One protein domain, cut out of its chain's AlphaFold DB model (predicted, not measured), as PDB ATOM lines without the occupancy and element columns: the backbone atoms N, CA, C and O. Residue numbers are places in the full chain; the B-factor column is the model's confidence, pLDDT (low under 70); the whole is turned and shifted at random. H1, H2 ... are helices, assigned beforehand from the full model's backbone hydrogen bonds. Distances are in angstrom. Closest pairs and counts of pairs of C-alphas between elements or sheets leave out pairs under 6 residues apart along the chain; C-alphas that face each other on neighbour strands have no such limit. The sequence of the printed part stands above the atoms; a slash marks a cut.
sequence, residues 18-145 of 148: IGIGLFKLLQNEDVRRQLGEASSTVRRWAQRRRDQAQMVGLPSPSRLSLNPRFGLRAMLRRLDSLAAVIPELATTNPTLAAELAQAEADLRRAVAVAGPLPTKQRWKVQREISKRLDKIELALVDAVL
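AT A GLANCE: This is residues 18 to 145 of the 148 residues of an uncharacterized protein of Actinobacteria bacterium (UniProt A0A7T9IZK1). Two long helices, H6 and H7, run side by side in opposite directions, and H4 joins them in an up-and-down bundle, each helix running against the one before it. H1, H2, H5 and the slanting H3 gather round the half where H6 begins and H7 ends. The printed part has 128 residues with seven named helices, H1 to H7 in order, and no named strand: all helix. It is compact, with a radius of gyration of the C-alphas of 14.4 A and spans of 44 by 31 by 22 A.

HOW THE PARTS SIT: H1, residues 20 to 26, touches residues 96 to 103 of H6, residues 94 to 114; their closest C-alphas, Leu 22 and Glu 99, are 5.4 A apart. H2, residues 29 to 36, touches residues 143 to 144 of the hub H7, residues 119 to 144, about perpendicular at 86 degrees, with closest C-alphas Leu 35 and Val 144 at 5.2 A. H3, residues 40 to 55, touches H7 at a steep tilt of 56 degrees, closest at C-alphas Ala 46 and Val 141, 4.9 A. H4, residues 72 to 83, touches H6 at a shallow tilt of 11 degrees, opposite ways, closest at C-alphas Leu 79 and Glu 104, 6.5 A. H5, residues 86 to 92, forms a hairpin with H6, closest at C-alphas Ala 90 and Ala 97, 4.9 A. H6 and H7 form another, closest at C-alphas Ala 114 and Arg 122, 5.3 A. Every O i to N i+4 pair is within hydrogen-bond range in H1, H2, H3, H4, H6 and H7, and 2 of 3 in H5.

IN THESE COORDINATES: H1 begins at C-alpha 20 (-27.145, 52.393, -48.569). H3 measures 22.1 A, H6 30.0 A and H7 36.7 A, ending at C-alpha 144 (-31.620, 34.696, -50.521).

THE WHOLE: The farthest C-alphas, Glu 37 and Pro 118, are 44.7 A apart. The printed part has no cut; the long link is H3 to H4, residues 56 to 71. Residues 54 to 70 have pLDDT under 70.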
ATOM      1  N   ILE A  18     -28.721  54.616 -43.400       83.50
ATOM      2  CA  ILE A  18     -28.096  53.394 -42.863       83.50
ATOM      3  C   ILE A  18     -28.196  52.249 -43.868       83.50
ATOM      4  O   ILE A  18     -29.299  51.899 -44.255       83.50
ATOM      5  N   GLY A  19     -27.096  51.631 -44.289       79.56
ATOM      6  CA  GLY A  19     -27.138  50.479 -45.200       79.56
ATOM      7  C   GLY A  19     -27.366  50.823 -46.676       79.56
ATOM      8  O   GLY A  19     -27.748  49.948 -47.439       79.56
ATOM      9  N   ILE A  20     -27.158  52.072 -47.123       83.69
ATOM     10  CA  ILE A  20     -27.145  52.393 -48.569       83.69
ATOM     11  C   ILE A  20     -26.119  51.526 -49.327       83.69
ATOM     12  O   ILE A  20     -26.439  51.045 -50.412       83.69
ATOM     13  N   GLY A  21     -24.925  51.313 -48.758       81.62
ATOM     14  CA  GLY A  21     -23.897  50.427 -49.325       81.62
ATOM     15  C   GLY A  21     -24.407  48.995 -49.487       81.62
ATOM     16  O   GLY A  21     -24.391  48.462 -50.595       81.62
ATOM     17  N   LEU A  22     -25.013  48.443 -48.431       87.69
ATOM     18  CA  LEU A  22     -25.705  47.152 -48.463       87.69
ATOM     19  C   LEU A  22     -26.725  47.040 -49.613       87.69
ATOM     20  O   LEU A  22     -26.706  46.053 -50.342       87.69
ATOM     21  N   PHE A  23     -27.598  48.035 -49.821       86.81
ATOM     22  CA  PHE A  23     -28.579  47.970 -50.918       86.81
ATOM     23  C   PHE A  23     -27.926  47.952 -52.298       86.81
ATOM     24  O   PHE A  23     -28.416  47.248 -53.174       86.81
ATOM     25  N   LYS A  24     -26.827  48.691 -52.499       86.69
ATOM     26  CA  LYS A  24     -26.078  48.646 -53.763       86.69
ATOM     27  C   LYS A  24     -25.483  47.260 -54.007       86.69
ATOM     28  O   LYS A  24     -25.562  46.759 -55.121       86.69
ATOM     29  N   LEU A  25     -24.943  46.620 -52.969       86.69
ATOM     30  CA  LEU A  25     -24.438  45.248 -53.070       86.69
ATOM     31  C   LEU A  25     -25.560  44.252 -53.371       86.69
ATOM     32  O   LEU A  25     -25.404  43.411 -54.243       86.69
ATOM     33  N   LEU A  26     -26.715  44.383 -52.719       85.88
ATOM     34  CA  LEU A  26     -27.877  43.521 -52.960       85.88
ATOM     35  C   LEU A  26     -28.549  43.750 -54.323       85.88
ATOM     36  O   LEU A  26     -29.421  42.968 -54.695       85.88
ATOM     37  N   GLN A  27     -28.195  44.808 -55.055       86.62
ATOM     38  CA  GLN A  27     -28.593  45.016 -56.453       86.62
ATOM     39  C   GLN A  27     -27.614  44.378 -57.446       86.62
ATOM     40  O   GLN A  27     -27.949  44.257 -58.619       86.62
ATOM     41  N   ASN A  28     -26.422  43.981 -56.995       87.00
ATOM     42  CA  ASN A  28     -25.453  43.295 -57.834       87.00
ATOM     43  C   ASN A  28     -25.875  41.828 -58.023       87.00
ATOM     44  O   ASN A  28     -26.068  41.090 -57.055       87.00
ATOM     45  N   GLU A  29     -26.002  41.415 -59.281       84.88
ATOM     46  CA  GLU A  29     -26.446  40.075 -59.654       84.88
ATOM     47  C   GLU A  29     -25.469  38.982 -59.195       84.88
ATOM     48  O   GLU A  29     -25.906  37.914 -58.770       84.88
ATOM     49  N   ASP A  30     -24.162  39.254 -59.176       86.25
ATOM     50  CA  ASP A  30     -23.160  38.296 -58.693       86.25
ATOM     51  C   ASP A  30     -23.303  38.050 -57.189       86.25
ATOM     52  O   ASP A  30     -23.243  36.912 -56.721       86.25
ATOM     53  N   VAL A  31     -23.577  39.111 -56.424       86.38
ATOM     54  CA  VAL A  31     -23.850  39.008 -54.984       86.38
ATOM     55  C   VAL A  31     -25.140  38.226 -54.749       86.38
ATOM     56  O   VAL A  31     -25.186  37.375 -53.866       86.38
ATOM     57  N   ARG A  32     -26.183  38.460 -55.552       84.44
ATOM     58  CA  ARG A  32     -27.435  37.691 -55.481       84.44
ATOM     59  C   ARG A  32     -27.228  36.214 -55.802       84.44
ATOM     60  O   ARG A  32     -27.767  35.370 -55.095       84.44
ATOM     61  N   ARG A  33     -26.415  35.890 -56.809       84.38
ATOM     62  CA  ARG A  33     -26.063  34.501 -57.146       84.38
ATOM     63  C   ARG A  33     -25.327  33.813 -56.003       84.38
ATOM     64  O   ARG A  33     -25.723  32.720 -55.617       84.38
ATOM     65  N   GLN A  34     -24.340  34.480 -55.405       85.19
ATOM     66  CA  GLN A  34     -23.635  33.973 -54.222       85.19
ATOM     67  C   GLN A  34     -24.593  33.758 -53.042       85.19
ATOM     68  O   GLN A  34     -24.535  32.738 -52.364       85.19
ATOM     69  N   LEU A  35     -25.536  34.678 -52.819       84.69
ATOM     70  CA  LEU A  35     -26.581  34.520 -51.802       84.69
ATOM     71  C   LEU A  35     -27.565  33.389 -52.113       84.69
ATOM     72  O   LEU A  35     -28.135  32.807 -51.187       84.69
ATOM     73  N   GLY A  36     -27.711  33.019 -53.383       79.31
ATOM     74  CA  GLY A  36     -28.371  31.789 -53.801       79.31
ATOM     75  C   GLY A  36     -27.728  30.543 -53.188       79.31
ATOM     76  O   GLY A  36     -28.437  29.583 -52.915       79.31
ATOM     77  N   GLU A  37     -26.435  30.562 -52.867       83.62
ATOM     78  CA  GLU A  37     -25.697  29.475 -52.205       83.62
ATOM     79  C   GLU A  37     -25.649  29.621 -50.674       83.62
ATOM     80  O   GLU A  37     -24.977  28.849 -49.991       83.62
ATOM     81  N   ALA A  38     -26.384  30.585 -50.104       84.19
ATOM     82  CA  ALA A  38     -26.378  30.830 -48.665       84.19
ATOM     83  C   ALA A  38     -26.776  29.586 -47.854       84.19
ATOM     84  O   ALA A  38     -27.607  28.769 -48.277       84.19
ATOM     85  N   SER A  39     -26.218  29.487 -46.644       87.56
ATOM     86  CA  SER A  39     -26.398  28.329 -45.769       87.56
ATOM     87  C   SER A  39     -27.869  28.060 -45.431       87.56
ATOM     88  O   SER A  39     -28.736  28.943 -45.451       87.56
ATOM     89  N   SER A  40     -28.170  26.815 -45.053       86.56
ATOM     90  CA  SER A  40     -29.523  26.411 -44.646       86.56
ATOM     91  C   SER A  40     -30.049  27.229 -43.459       86.56
ATOM     92  O   SER A  40     -31.259  27.390 -43.296       86.56
ATOM     93  N   THR A  41     -29.165  27.781 -42.625       87.69
ATOM     94  CA  THR A  41     -29.524  28.680 -41.523       87.69
ATOM     95  C   THR A  41     -30.022  30.025 -42.043       87.69
ATOM     96  O   THR A  41     -31.097  30.464 -41.626       87.69
ATOM     97  N   VAL A  42     -29.309  30.634 -42.995       88.88
ATOM     98  CA  VAL A  42     -29.707  31.900 -43.636       88.88
ATOM     99  C   VAL A  42     -31.010  31.722 -44.413       88.88
ATOM    100  O   VAL A  42     -31.936  32.516 -44.252       88.88
ATOM    101  N   ARG A  43     -31.147  30.633 -45.178       89.31
ATOM    102  CA  ARG A  43     -32.390  30.319 -45.902       89.31
ATOM    103  C   ARG A  43     -33.572  30.093 -44.959       89.31
ATOM    104  O   ARG A  43     -34.645  30.645 -45.188       89.31
ATOM    105  N   ARG A  44     -33.394  29.344 -43.860       90.31
ATOM    106  CA  ARG A  44     -34.443  29.159 -42.834       90.31
ATOM    107  C   ARG A  44     -34.817  30.473 -42.158       90.31
ATOM    108  O   ARG A  44     -35.990  30.701 -41.877       90.31
ATOM    109  N   TRP A  45     -33.839  31.333 -41.882       92.44
ATOM    110  CA  TRP A  45     -34.105  32.677 -41.381       92.44
ATOM    111  C   TRP A  45     -34.942  33.477 -42.382       92.44
ATOM    112  O   TRP A  45     -35.987  33.995 -41.995       92.44
ATOM    113  N   ALA A  46     -34.544  33.502 -43.656       89.75
ATOM    114  CA  ALA A  46     -35.244  34.235 -44.704       89.75
ATOM    115  C   ALA A  46     -36.679  33.719 -44.890       89.75
ATOM    116  O   ALA A  46     -37.612  34.515 -44.985       89.75
ATOM    117  N   GLN A  47     -36.875  32.397 -44.834       89.62
ATOM    118  CA  GLN A  47     -38.198  31.784 -44.929       89.62
ATOM    119  C   GLN A  47     -39.083  32.209 -43.756       89.62
ATOM    120  O   GLN A  47     -40.168  32.734 -43.977       89.62
ATOM    121  N   ARG A  48     -38.586  32.119 -42.512       88.38
ATOM    122  CA  ARG A  48     -39.329  32.603 -41.334       88.38
ATOM    123  C   ARG A  48     -39.709  34.078 -41.455       88.38
ATOM    124  O   ARG A  48     -40.777  34.464 -40.989       88.38
ATOM    125  N   ARG A  49     -38.847  34.914 -42.045       87.69
ATOM    126  CA  ARG A  49     -39.146  36.336 -42.281       87.69
ATOM    127  C   ARG A  49     -40.217  36.532 -43.349       87.69
ATOM    128  O   ARG A  49     -41.116  37.343 -43.138       87.69
ATOM    129  N   ARG A  50     -40.166  35.770 -44.442       83.81
ATOM    130  CA  ARG A  50     -41.206  35.757 -45.480       83.81
ATOM    131  C   ARG A  50     -42.554  35.293 -44.922       83.81
ATOM    132  O   ARG A  50     -43.550  35.978 -45.131       83.81
ATOM    133  N   ASP A  51     -42.578  34.213 -44.145       82.69
ATOM    134  CA  ASP A  51     -43.800  33.686 -43.525       82.69
ATOM    135  C   ASP A  51     -44.397  34.701 -42.538       82.69
ATOM    136  O   ASP A  51     -45.599  34.966 -42.552       82.69
ATOM    137  N   GLN A  52     -43.551  35.348 -41.726       76.62
ATOM    138  CA  GLN A  52     -43.974  36.440 -40.841       76.62
ATOM    139  C   GLN A  52     -44.565  37.624 -41.615       76.62
ATOM    140  O   GLN A  52     -45.537  38.214 -41.152       76.62
ATOM    141  N   ALA A  53     -44.015  37.965 -42.783       70.50
ATOM    142  CA  ALA A  53     -44.563  39.021 -43.632       70.50
ATOM    143  C   ALA A  53     -45.959  38.656 -44.173       70.50
ATOM    144  O   ALA A  53     -46.848  39.506 -44.203       70.50
ATOM    145  N   GLN A  54     -46.160  37.392 -44.555       69.69
ATOM    146  CA  GLN A  54     -47.420  36.886 -45.110       69.69
ATOM    147  C   GLN A  54     -48.523  36.736 -44.050       69.69
ATOM    148  O   GLN A  54     -49.662  37.128 -44.295       69.69
ATOM    149  N   MET A  55     -48.194  36.243 -42.848       64.19
ATOM    150  CA  MET A  55     -49.153  36.070 -41.743       64.19
ATOM    151  C   MET A  55     -49.777  37.384 -41.255       64.19
ATOM    152  O   MET A  55     -50.855  37.378 -40.669       64.19
ATOM    153  N   VAL A  56     -49.118  38.521 -41.493       58.22
ATOM    154  CA  VAL A  56     -49.622  39.847 -41.102       58.22
ATOM    155  C   VAL A  56     -50.644  40.395 -42.122       58.22
ATOM    156  O   VAL A  56     -51.169  41.488 -41.933       58.22
ATOM    157  N   GLY A  57     -50.989  39.642 -43.178       44.34
ATOM    158  CA  GLY A  57     -52.035  40.031 -44.136       44.34
ATOM    159  C   GLY A  57     -51.676  41.270 -44.960       44.34
ATOM    160  O   GLY A  57     -52.552  42.038 -45.353       44.34
ATOM    161  N   LEU A  58     -50.382  41.504 -45.193       46.59
ATOM    162  CA  LEU A  58     -49.886  42.635 -45.971       46.59
ATOM    163  C   LEU A  58     -49.810  42.256 -47.459       46.59
ATOM    164  O   LEU A  58     -48.996  41.408 -47.828       46.59
ATOM    165  N   PRO A  59     -50.612  42.881 -48.341       36.72
ATOM    166  CA  PRO A  59     -50.452  42.707 -49.770       36.72
ATOM    167  C   PRO A  59     -49.225  43.513 -50.211       36.72
ATOM    168  O   PRO A  59     -49.190  44.733 -50.041       36.72
ATOM    169  N   SER A  60     -48.264  42.848 -50.851       37.44
ATOM    170  CA  SER A  60     -47.196  43.480 -51.641       37.44
ATOM    171  C   SER A  60     -46.045  44.154 -50.839       37.44
ATOM    172  O   SER A  60     -46.257  44.641 -49.724       37.44
ATOM    173  N   PRO A  61     -44.811  44.249 -51.393       42.72
ATOM    174  CA  PRO A  61     -43.589  44.723 -50.708       42.72
ATOM    175  C   PRO A  61     -43.601  46.204 -50.273       42.72
ATOM    176  O   PRO A  61     -42.617  46.723 -49.745       42.72
ATOM    177  N   SER A  62     -44.704  46.913 -50.511       37.84
ATOM    178  CA  SER A  62     -44.783  48.378 -50.496       37.84
ATOM    179  C   SER A  62     -45.372  48.966 -49.209       37.84
ATOM    180  O   SER A  62     -45.358  50.185 -49.032       37.84
ATOM    181  N   ARG A  63     -45.886  48.142 -48.284       40.62
ATOM    182  CA  ARG A  63     -46.441  48.595 -46.991       40.62
ATOM    183  C   ARG A  63     -45.710  47.925 -45.830       40.62
ATOM    184  O   ARG A  63     -46.204  47.028 -45.164       40.62
ATOM    185  N   LEU A  64     -44.474  48.361 -45.626       41.00
ATOM    186  CA  LEU A  64     -43.540  47.776 -44.674       41.00
ATOM    187  C   LEU A  64     -43.869  48.127 -43.215       41.00
ATOM    188  O   LEU A  64     -43.492  49.190 -42.724       41.00
ATOM    189  N   SER A  65     -44.534  47.204 -42.523       43.22
ATOM    190  CA  SER A  65     -44.253  46.945 -41.109       43.22
ATOM    191  C   SER A  65     -44.292  45.439 -40.861       43.22
ATOM    192  O   SER A  65     -45.370  44.857 -40.763       43.22
ATOM    193  N   LEU A  66     -43.129  44.791 -40.739       48.53
ATOM    194  CA  LEU A  66     -43.027  43.336 -40.533       48.53
ATOM    195  C   LEU A  66     -43.466  42.873 -39.127       48.53
ATOM    196  O   LEU A  66     -43.240  41.722 -38.754       48.53
ATOM    197  N   ASN A  67     -44.048  43.742 -38.287       47.84
ATOM    198  CA  ASN A  67     -44.554  43.326 -36.981       47.84
ATOM    199  C   ASN A  67     -45.559  44.319 -36.360       47.84
ATOM    200  O   ASN A  67     -45.240  45.505 -36.268       47.84
ATOM    201  N   PRO A  68     -46.696  43.854 -35.807       47.25
ATOM    202  CA  PRO A  68     -47.570  44.668 -34.952       47.25
ATOM    203  C   PRO A  68     -46.963  44.970 -33.566       47.25
ATOM    204  O   PRO A  68     -47.505  45.774 -32.809       47.25
ATOM    205  N   ARG A  69     -45.835  44.343 -33.195       50.50
ATOM    206  CA  ARG A  69     -45.150  44.572 -31.912       50.50
ATOM    207  C   ARG A  69     -44.309  45.848 -31.969       50.50
ATOM    208  O   ARG A  69     -43.106  45.813 -32.214       50.50
ATOM    209  N   PHE A  70     -44.956  46.985 -31.740       57.75
ATOM    210  CA  PHE A  70     -44.297  48.277 -31.578       57.75
ATOM    211  C   PHE A  70     -43.471  48.315 -30.283       57.75
ATOM    212  O   PHE A  70     -43.937  47.913 -29.219       57.75
ATOM    213  N   GLY A  71     -42.234  48.811 -30.365       71.50
ATOM    214  CA  GLY A  71     -41.406  49.108 -29.194       71.50
ATOM    215  C   GLY A  71     -39.931  48.747 -29.353       71.50
ATOM    216  O   GLY A  71     -39.556  47.886 -30.147       71.50
ATOM    217  N   LEU A  72     -39.084  49.394 -28.544       79.81
ATOM    218  CA  LEU A  72     -37.622  49.226 -28.571       79.81
ATOM    219  C   LEU A  72     -37.215  47.755 -28.428       79.81
ATOM    220  O   LEU A  72     -36.377  47.269 -29.178       79.81
ATOM    221  N   ARG A  73     -37.862  47.012 -27.518       84.00
ATOM    222  CA  ARG A  73     -37.553  45.596 -27.272       84.00
ATOM    223  C   ARG A  73     -37.829  44.707 -28.486       84.00
ATOM    224  O   ARG A  73     -37.093  43.754 -28.722       84.00
ATOM    225  N   ALA A  74     -38.876  45.003 -29.252       83.12
ATOM    226  CA  ALA A  74     -39.183  44.255 -30.466       83.12
ATOM    227  C   ALA A  74     -38.154  44.541 -31.573       83.12
ATOM    228  O   ALA A  74     -37.727  43.611 -32.250       83.12
ATOM    229  N   MET A  75     -37.704  45.795 -31.707       86.06
ATOM    230  CA  MET A  75     -36.636  46.165 -32.648       86.06
ATOM    231  C   MET A  75     -35.317  45.480 -32.295       86.06
ATOM    232  O   MET A  75     -34.683  44.913 -33.176       86.06
ATOM    233  N   LEU A  76     -34.944  45.465 -31.011       89.38
ATOM    234  CA  LEU A  76     -33.734  44.781 -30.550       89.38
ATOM    235  C   LEU A  76     -33.772  43.288 -30.881       89.38
ATOM    236  O   LEU A  76     -32.847  42.800 -31.509       89.38
ATOM    237  N   ARG A  77     -34.884  42.590 -30.612       89.56
ATOM    238  CA  ARG A  77     -35.029  41.167 -30.981       89.56
ATOM    239  C   ARG A  77     -34.859  40.910 -32.480       89.56
ATOM    240  O   ARG A  77     -34.336  39.869 -32.873       89.56
ATOM    241  N   ARG A  78     -35.337  41.824 -33.328       88.25
ATOM    242  CA  ARG A  78     -35.160  41.715 -34.782       88.25
ATOM    243  C   ARG A  78     -33.699  41.914 -35.181       88.25
ATOM    244  O   ARG A  78     -33.206  41.140 -35.994       88.25
ATOM    245  N   LEU A  79     -33.022  42.891 -34.579       91.38
ATOM    246  CA  LEU A  79     -31.589  43.124 -34.769       91.38
ATOM    247  C   LEU A  79     -30.760  41.933 -34.275       91.38
ATOM    248  O   LEU A  79     -29.874  41.496 -34.991       91.38
ATOM    249  N   ASP A  80     -31.109  41.324 -33.140       93.00
ATOM    250  CA  ASP A  80     -30.455  40.107 -32.640       93.00
ATOM    251  C   ASP A  80     -30.629  38.939 -33.621       93.00
ATOM    252  O   ASP A  80     -29.681  38.227 -33.948       93.00
ATOM    253  N   SER A  81     -31.844  38.770 -34.149       91.88
ATOM    254  CA  SER A  81     -32.120  37.765 -35.173       91.88
ATOM    255  C   SER A  81     -31.376  38.030 -36.484       91.88
ATOM    256  O   SER A  81     -31.089  37.065 -37.189       91.88
ATOM    257  N   LEU A  82     -31.128  39.291 -36.846       91.19
ATOM    258  CA  LEU A  82     -30.332  39.659 -38.017       91.19
ATOM    259  C   LEU A  82     -28.845  39.392 -37.756       91.19
ATOM    260  O   LEU A  82     -28.196  38.742 -38.563       91.19
ATOM    261  N   ALA A  83     -28.334  39.806 -36.598       93.81
ATOM    262  CA  ALA A  83     -26.954  39.591 -36.182       93.81
ATOM    263  C   ALA A  83     -26.570  38.104 -36.180       93.81
ATOM    264  O   ALA A  83     -25.463  37.758 -36.578       93.81
ATOM    265  N   ALA A  84     -27.500  37.218 -35.812       93.12
ATOM    266  CA  ALA A  84     -27.273  35.774 -35.806       93.12
ATOM    267  C   ALA A  84     -26.963  35.169 -37.190       93.12
ATOM    268  O   ALA A  84     -26.332  34.119 -37.251       93.12
ATOM    269  N   VAL A  85     -27.394  35.797 -38.293       92.88
ATOM    270  CA  VAL A  85     -27.117  35.300 -39.656       92.88
ATOM    271  C   VAL A  85     -25.915  35.969 -40.323       92.88
ATOM    272  O   VAL A  85     -25.467  35.503 -41.365       92.88
ATOM    273  N   ILE A  86     -25.360  37.032 -39.735       92.25
ATOM    274  CA  ILE A  86     -24.212  37.758 -40.302       92.25
ATOM    275  C   ILE A  86     -22.962  36.871 -40.444       92.25
ATOM    276  O   ILE A  86     -22.357  36.918 -41.514       92.25
ATOM    277  N   PRO A  87     -22.567  36.041 -39.454       92.88
ATOM    278  CA  PRO A  87     -21.381  35.189 -39.588       92.88
ATOM    279  C   PRO A  87     -21.495  34.188 -40.744       92.88
ATOM    280  O   PRO A  87     -20.540  33.976 -41.481       92.88
ATOM    281  N   GLU A  88     -22.689  33.630 -40.943       90.19
ATOM    282  CA  GLU A  88     -22.998  32.710 -42.044       90.19
ATOM    283  C   GLU A  88     -22.968  33.415 -43.408       90.19
ATOM    284  O   GLU A  88     -22.599  32.832 -44.419       90.19
ATOM    285  N   LEU A  89     -23.346  34.693 -43.458       88.44
ATOM    286  CA  LEU A  89     -23.203  35.492 -44.672       88.44
ATOM    287  C   LEU A  89     -21.741  35.859 -44.934       88.44
ATOM    288  O   LEU A  89     -21.356  35.973 -46.093       88.44
ATOM    289  N   ALA A  90     -20.919  36.006 -43.892       90.12
ATOM    290  CA  ALA A  90     -19.504  36.339 -44.034       90.12
ATOM    291  C   ALA A  90     -18.706  35.224 -44.720       90.12
ATOM    292  O   ALA A  90     -17.747  35.524 -45.428       90.12
ATOM    293  N   THR A  91     -19.125  33.963 -44.566       88.94
ATOM    294  CA  THR A  91     -18.518  32.833 -45.285       88.94
ATOM    295  C   THR A  91     -18.836  32.843 -46.778       88.94
ATOM    296  O   THR A  91     -18.041  32.351 -47.569       88.94
ATOM    297  N   THR A  92     -19.981  33.407 -47.173       87.50
ATOM    298  CA  THR A  92     -20.420  33.470 -48.576       87.50
ATOM    299  C   THR A  92     -19.943  34.749 -49.260       87.50
ATOM    300  O   THR A  92     -19.410  34.712 -50.364       87.50
ATOM    301  N   ASN A  93     -20.136  35.899 -48.614       89.94
ATOM    302  CA  ASN A  93     -19.718  37.198 -49.115       89.94
ATOM    303  C   ASN A  93     -19.286  38.099 -47.939       89.94
ATOM    304  O   ASN A  93     -20.135  38.710 -47.275       89.94
ATOM    305  N   PRO A  94     -17.971  38.220 -47.675       89.88
ATOM    306  CA  PRO A  94     -17.466  38.970 -46.527       89.88
ATOM    307  C   PRO A  94     -17.769  40.469 -46.624       89.88
ATOM    308  O   PRO A  94     -18.050  41.106 -45.611       89.88
ATOM    309  N   THR A  95     -17.779  41.036 -47.834       90.62
ATOM    310  CA  THR A  95     -18.082  42.456 -48.066       90.62
ATOM    311  C   THR A  95     -19.533  42.780 -47.720       90.62
ATOM    312  O   THR A  95     -19.807  43.744 -47.006       90.62
ATOM    313  N   LEU A  96     -20.475  41.950 -48.176       90.56
ATOM    314  CA  LEU A  96     -21.889  42.088 -47.841       90.56
ATOM    315  C   LEU A  96     -22.115  41.936 -46.334       90.56
ATOM    316  O   LEU A  96     -22.857  42.718 -45.744       90.56
ATOM    317  N   ALA A  97     -21.474  40.947 -45.712       90.75
ATOM    318  CA  ALA A  97     -21.593  40.721 -44.279       90.75
ATOM    319  C   ALA A  97     -21.040  41.893 -43.458       90.75
ATOM    320  O   ALA A  97     -21.659  42.276 -42.468       90.75
ATOM    321  N   ALA A  98     -19.934  42.509 -43.889       91.81
ATOM    322  CA  ALA A  98     -19.385  43.708 -43.259       91.81
ATOM    323  C   ALA A  98     -20.345  44.907 -43.366       91.81
ATOM    324  O   ALA A  98     -20.622  45.566 -42.364       91.81
ATOM    325  N   GLU A  99     -20.918  45.153 -44.548       91.81
ATOM    326  CA  GLU A  99     -21.931  46.201 -44.747       91.81
ATOM    327  C   GLU A  99     -23.200  45.943 -43.920       91.81
ATOM    328  O   GLU A  99     -23.792  46.869 -43.358       91.81
ATOM    329  N   LEU A 100     -23.609  44.678 -43.799       92.94
ATOM    330  CA  LEU A 100     -24.750  44.285 -42.982       92.94
ATOM    331  C   LEU A 100     -24.470  44.466 -41.483       92.94
ATOM    332  O   LEU A 100     -25.324  44.994 -40.772       92.94
ATOM    333  N   ALA A 101     -23.279  44.087 -41.014       92.62
ATOM    334  CA  ALA A 101     -22.825  44.303 -39.641       92.62
ATOM    335  C   ALA A 101     -22.779  45.792 -39.290       92.62
ATOM    336  O   ALA A 101     -23.253  46.201 -38.231       92.62
ATOM    337  N   GLN A 102     -22.277  46.621 -40.204       91.50
ATOM    338  CA  GLN A 102     -22.255  48.066 -40.024       91.50
ATOM    339  C   GLN A 102     -23.677  48.643 -39.942       91.50
ATOM    340  O   GLN A 102     -23.983  49.414 -39.029       91.50
ATOM    341  N   ALA A 103     -24.574  48.234 -40.846       91.56
ATOM    342  CA  ALA A 103     -25.969  48.666 -40.826       91.56
ATOM    343  C   ALA A 103     -26.703  48.233 -39.542       91.56
ATOM    344  O   ALA A 103     -27.477  49.006 -38.974       91.56
ATOM    345  N   GLU A 104     -26.442  47.018 -39.059       94.38
ATOM    346  CA  GLU A 104     -26.964  46.484 -37.797       94.38
ATOM    347  C   GLU A 104     -26.495  47.321 -36.597       94.38
ATOM    348  O   GLU A 104     -27.325  47.796 -35.809       94.38
ATOM    349  N   ALA A 105     -25.193  47.603 -36.511       92.31
ATOM    350  CA  ALA A 105     -24.610  48.419 -35.453       92.31
ATOM    351  C   ALA A 105     -25.156  49.859 -35.456       92.31
ATOM    352  O   ALA A 105     -25.401  50.447 -34.396       92.31
ATOM    353  N   ASP A 106     -25.380  50.444 -36.634       91.25
ATOM    354  CA  ASP A 106     -25.965  51.780 -36.773       91.25
ATOM    355  C   ASP A 106     -27.436  51.815 -36.340       91.25
ATOM    356  O   ASP A 106     -27.859  52.751 -35.653       91.25
ATOM    357  N   LEU A 107     -28.216  50.777 -36.660       91.06
ATOM    358  CA  LEU A 107     -29.597  50.655 -36.185       91.06
ATOM    359  C   LEU A 107     -29.659  50.459 -34.669       91.06
ATOM    360  O   LEU A 107     -30.479  51.107 -34.016       91.06
ATOM    361  N   ARG A 108     -28.780  49.638 -34.079       92.56
ATOM    362  CA  ARG A 108     -28.686  49.493 -32.615       92.56
ATOM    363  C   ARG A 108     -28.362  50.820 -31.938       92.56
ATOM    364  O   ARG A 108     -29.025  51.191 -30.966       92.56
ATOM    365  N   ARG A 109     -27.407  51.580 -32.484       89.25
ATOM    366  CA  ARG A 109     -27.097  52.939 -32.015       89.25
ATOM    367  C   ARG A 109     -28.315  53.858 -32.107       89.25
ATOM    368  O   ARG A 109     -28.627  54.547 -31.138       89.25
ATOM    369  N   ALA A 110     -29.050  53.829 -33.218       88.31
ATOM    370  CA  ALA A 110     -30.264  54.626 -33.382       88.31
ATOM    371  C   ALA A 110     -31.359  54.256 -32.360       88.31
ATOM    372  O   ALA A 110     -32.014  55.144 -31.813       88.31
ATOM    373  N   VAL A 111     -31.532  52.965 -32.053       88.88
ATOM    374  CA  VAL A 111     -32.466  52.480 -31.017       88.88
ATOM    375  C   VAL A 111     -32.064  52.993 -29.631       88.88
ATOM    376  O   VAL A 111     -32.923  53.484 -28.897       88.88
ATOM    377  N   ALA A 112     -30.773  52.936 -29.289       88.06
ATOM    378  CA  ALA A 112     -30.258  53.443 -28.018       88.06
ATOM    379  C   ALA A 112     -30.492  54.957 -27.868       88.06
ATOM    380  O   ALA A 112     -30.969  55.406 -26.828       88.06
ATOM    381  N   VAL A 113     -30.250  55.732 -28.933       87.44
ATOM    382  CA  VAL A 113     -30.513  57.184 -28.968       87.44
ATOM    383  C   VAL A 113     -32.009  57.496 -28.875       87.44
ATOM    384  O   VAL A 113     -32.391  58.493 -28.266       87.44
ATOM    385  N   ALA A 114     -32.878  56.652 -29.440       83.88
ATOM    386  CA  ALA A 114     -34.324  56.847 -29.374       83.88
ATOM    387  C   ALA A 114     -34.904  56.622 -27.964       83.88
ATOM    388  O   ALA A 114     -35.927  57.219 -27.625       83.88
ATOM    389  N   GLY A 115     -34.267  55.773 -27.150       80.94
ATOM    390  CA  GLY A 115     -34.689  55.418 -25.790       80.94
ATOM    391  C   GLY A 115     -35.020  56.612 -24.883       80.94
ATOM    392  O   GLY A 115     -36.153  56.691 -24.409       80.94
ATOM    393  N   PRO A 116     -34.092  57.561 -24.668       86.88
ATOM    394  CA  PRO A 116     -34.308  58.709 -23.787       86.88
ATOM    395  C   PRO A 116     -35.179  59.827 -24.386       86.88
ATOM    396  O   PRO A 116     -35.532  60.761 -23.672       86.88
ATOM    397  N   LEU A 117     -35.553  59.771 -25.672       82.56
ATOM    398  CA  LEU A 117     -36.328  60.850 -26.303       82.56
ATOM    399  C   LEU A 117     -37.753  60.967 -25.728       82.56
ATOM    400  O   LEU A 117     -38.347  59.945 -25.357       82.56
ATOM    401  N   PRO A 118     -38.358  62.173 -25.751       85.69
ATOM    402  CA  PRO A 118     -39.774  62.369 -25.448       85.69
ATOM    403  C   PRO A 118     -40.673  61.529 -26.358       85.69
ATOM    404  O   PRO A 118     -40.371  61.354 -27.541       85.69
ATOM    405  N   THR A 119     -41.817  61.066 -25.848       82.75
ATOM    406  CA  THR A 119     -42.706  60.098 -26.518       82.75
ATOM    407  C   THR A 119     -42.970  60.430 -27.989       82.75
ATOM    408  O   THR A 119     -42.698  59.608 -28.860       82.75
ATOM    409  N   LYS A 120     -43.405  61.654 -28.312       81.88
ATOM    410  CA  LYS A 120     -43.715  62.055 -29.699       81.88
ATOM    411  C   LYS A 120     -42.505  61.947 -30.642       81.88
ATOM    412  O   LYS A 120     -42.644  61.511 -31.784       81.88
ATOM    413  N   GLN A 121     -41.314  62.315 -30.169       82.81
ATOM    414  CA  GLN A 121     -40.077  62.227 -30.951       82.81
ATOM    415  C   GLN A 121     -39.584  60.780 -31.051       82.81
ATOM    416  O   GLN A 121     -39.249  60.323 -32.144       82.81
ATOM    417  N   ARG A 122     -39.624  60.040 -29.938       83.56
ATOM    418  CA  ARG A 122     -39.305  58.611 -29.867       83.56
ATOM    419  C   ARG A 122     -40.117  57.816 -30.882       83.56
ATOM    420  O   ARG A 122     -39.539  57.055 -31.647       83.56
ATOM    421  N   TRP A 123     -41.430  58.036 -30.940       83.31
ATOM    422  CA  TRP A 123     -42.325  57.387 -31.901       83.31
ATOM    423  C   TRP A 123     -41.922  57.653 -33.355       83.31
ATOM    424  O   TRP A 123     -41.895  56.730 -34.169       83.31
ATOM    425  N   LYS A 124     -41.566  58.900 -33.686       84.25
ATOM    426  CA  LYS A 124     -41.111  59.266 -35.034       84.25
ATOM    427  C   LYS A 124     -39.822  58.532 -35.405       84.25
ATOM    428  O   LYS A 124     -39.747  57.952 -36.482       84.25
ATOM    429  N   VAL A 125     -38.832  58.525 -34.513       84.38
ATOM    430  CA  VAL A 125     -37.546  57.848 -34.745       84.38
ATOM    431  C   VAL A 125     -37.730  56.332 -34.836       84.38
ATOM    432  O   VAL A 125     -37.241  55.715 -35.775       84.38
ATOM    433  N   GLN A 126     -38.504  55.737 -33.928       85.06
ATOM    434  CA  GLN A 126     -38.824  54.308 -33.934       85.06
ATOM    435  C   GLN A 126     -39.498  53.858 -35.232       85.06
ATOM    436  O   GLN A 126     -39.146  52.813 -35.774       85.06
ATOM    437  N   ARG A 127     -40.441  54.649 -35.757       84.44
ATOM    438  CA  ARG A 127     -41.095  54.349 -37.035       84.44
ATOM    439  C   ARG A 127     -40.089  54.318 -38.186       84.44
ATOM    440  O   ARG A 127     -40.167  53.432 -39.029       84.44
ATOM    441  N   GLU A 128     -39.141  55.249 -38.214       85.62
ATOM    442  CA  GLU A 128     -38.113  55.293 -39.260       85.62
ATOM    443  C   GLU A 128     -37.082  54.164 -39.119       85.62
ATOM    444  O   GLU A 128     -36.728  53.545 -40.119       85.62
ATOM    445  N   ILE A 129     -36.679  53.816 -37.890       86.75
ATOM    446  CA  ILE A 129     -35.835  52.638 -37.620       86.75
ATOM    447  C   ILE A 129     -36.537  51.369 -38.103       86.75
ATOM    448  O   ILE A 129     -35.933  50.578 -38.822       86.75
ATOM    449  N   SER A 130     -37.819  51.193 -37.756       86.44
ATOM    450  CA  SER A 130     -38.599  50.028 -38.182       86.44
ATOM    451  C   SER A 130     -38.664  49.939 -39.699       86.44
ATOM    452  O   SER A 130     -38.281  48.915 -40.247       86.44
ATOM    453  N   LYS A 131     -39.053  51.025 -40.383       86.19
ATOM    454  CA  LYS A 131     -39.089  51.063 -41.851       86.19
ATOM    455  C   LYS A 131     -37.742  50.700 -42.462       86.19
ATOM    456  O   LYS A 131     -37.692  50.049 -43.503       86.19
ATOM    457  N   ARG A 132     -36.640  51.164 -41.865       87.56
ATOM    458  CA  ARG A 132     -35.309  50.885 -42.401       87.56
ATOM    459  C   ARG A 132     -34.920  49.425 -42.218       87.56
ATOM    460  O   ARG A 132     -34.456  48.814 -43.175       87.56
ATOM    461  N   LEU A 133     -35.170  48.877 -41.034       88.88
ATOM    462  CA  LEU A 133     -34.972  47.464 -40.739       88.88
ATOM    463  C   LEU A 133     -35.839  46.582 -41.645       88.88
ATOM    464  O   LEU A 133     -35.342  45.604 -42.186       88.88
ATOM    465  N   ASP A 134     -37.092  46.974 -41.885       87.19
ATOM    466  CA  ASP A 134     -37.997  46.279 -42.798       87.19
ATOM    467  C   ASP A 134     -37.437  46.218 -44.226       87.19
ATOM    468  O   ASP A 134     -37.430  45.156 -44.842       87.19
ATOM    469  N   LYS A 135     -36.917  47.339 -44.743       87.81
ATOM    470  CA  LYS A 135     -36.291  47.378 -46.074       87.81
ATOM    471  C   LYS A 135     -35.067  46.468 -46.167       87.81
ATOM    472  O   LYS A 135     -34.877  45.829 -47.194       87.81
ATOM    473  N   ILE A 136     -34.227  46.448 -45.130       89.50
ATOM    474  CA  ILE A 136     -33.012  45.622 -45.100       89.50
ATOM    475  C   ILE A 136     -33.386  44.139 -45.044       89.50
ATOM    476  O   ILE A 136     -32.884  43.356 -45.845       89.50
ATOM    477  N   GLU A 137     -34.287  43.765 -44.132       89.88
ATOM    478  CA  GLU A 137     -34.740  42.380 -43.993       89.88
ATOM    479  C   GLU A 137     -35.406  41.887 -45.286       89.88
ATOM    480  O   GLU A 137     -35.076  40.795 -45.736       89.88
ATOM    481  N   LEU A 138     -36.264  42.691 -45.929       87.06
ATOM    482  CA  LEU A 138     -36.859  42.317 -47.216       87.06
ATOM    483  C   LEU A 138     -35.824  42.139 -48.323       87.06
ATOM    484  O   LEU A 138     -35.848  41.122 -49.002       87.06
ATOM    485  N   ALA A 139     -34.902  43.088 -48.498       87.38
ATOM    486  CA  ALA A 139     -33.910  42.984 -49.565       87.38
ATOM    487  C   ALA A 139     -33.008  41.752 -49.400       87.38
ATOM    488  O   ALA A 139     -32.632  41.135 -50.393       87.38
ATOM    489  N   LEU A 140     -32.694  41.366 -48.160       87.94
ATOM    490  CA  LEU A 140     -31.984  40.119 -47.876       87.94
ATOM    491  C   LEU A 140     -32.842  38.888 -48.161       87.94
ATOM    492  O   LEU A 140     -32.350  37.934 -48.756       87.94
ATOM    493  N   VAL A 141     -34.113  38.895 -47.755       89.38
ATOM    494  CA  VAL A 141     -35.045  37.796 -48.045       89.38
ATOM    495  C   VAL A 141     -35.187  37.590 -49.548       89.38
ATOM    496  O   VAL A 141     -35.104  36.454 -49.999       89.38
ATOM    497  N   ASP A 142     -35.353  38.662 -50.315       86.00
ATOM    498  CA  ASP A 142     -35.501  38.598 -51.769       86.00
ATOM    499  C   ASP A 142     -34.212  38.142 -52.460       86.00
ATOM    500  O   ASP A 142     -34.274  37.432 -53.460       86.00
ATOM    501  N   ALA A 143     -33.046  38.505 -51.919       85.81
ATOM    502  CA  ALA A 143     -31.762  38.060 -52.451       85.81
ATOM    503  C   ALA A 143     -31.450  36.587 -52.126       85.81
ATOM    504  O   ALA A 143     -30.845  35.901 -52.942       85.81
ATOM    505  N   VAL A 144     -31.856  36.090 -50.952       86.69
ATOM    506  CA  VAL A 144     -31.620  34.696 -50.521       86.69
ATOM    507  C   VAL A 144     -32.675  33.738 -51.078       86.69
ATOM    508  O   VAL A 144     -32.383  32.585 -51.388       86.69
ATOM    509  N   LEU A 145     -33.924  34.191 -51.169       84.12
ATOM    510  CA  LEU A 145     -35.062  33.426 -51.661       84.12
ATOM    511  C   LEU A 145     -35.664  34.171 -52.857       84.12
ATOM    512  O   LEU A 145     -36.688  34.836 -52.679       84.12
TER     513      LEU A 145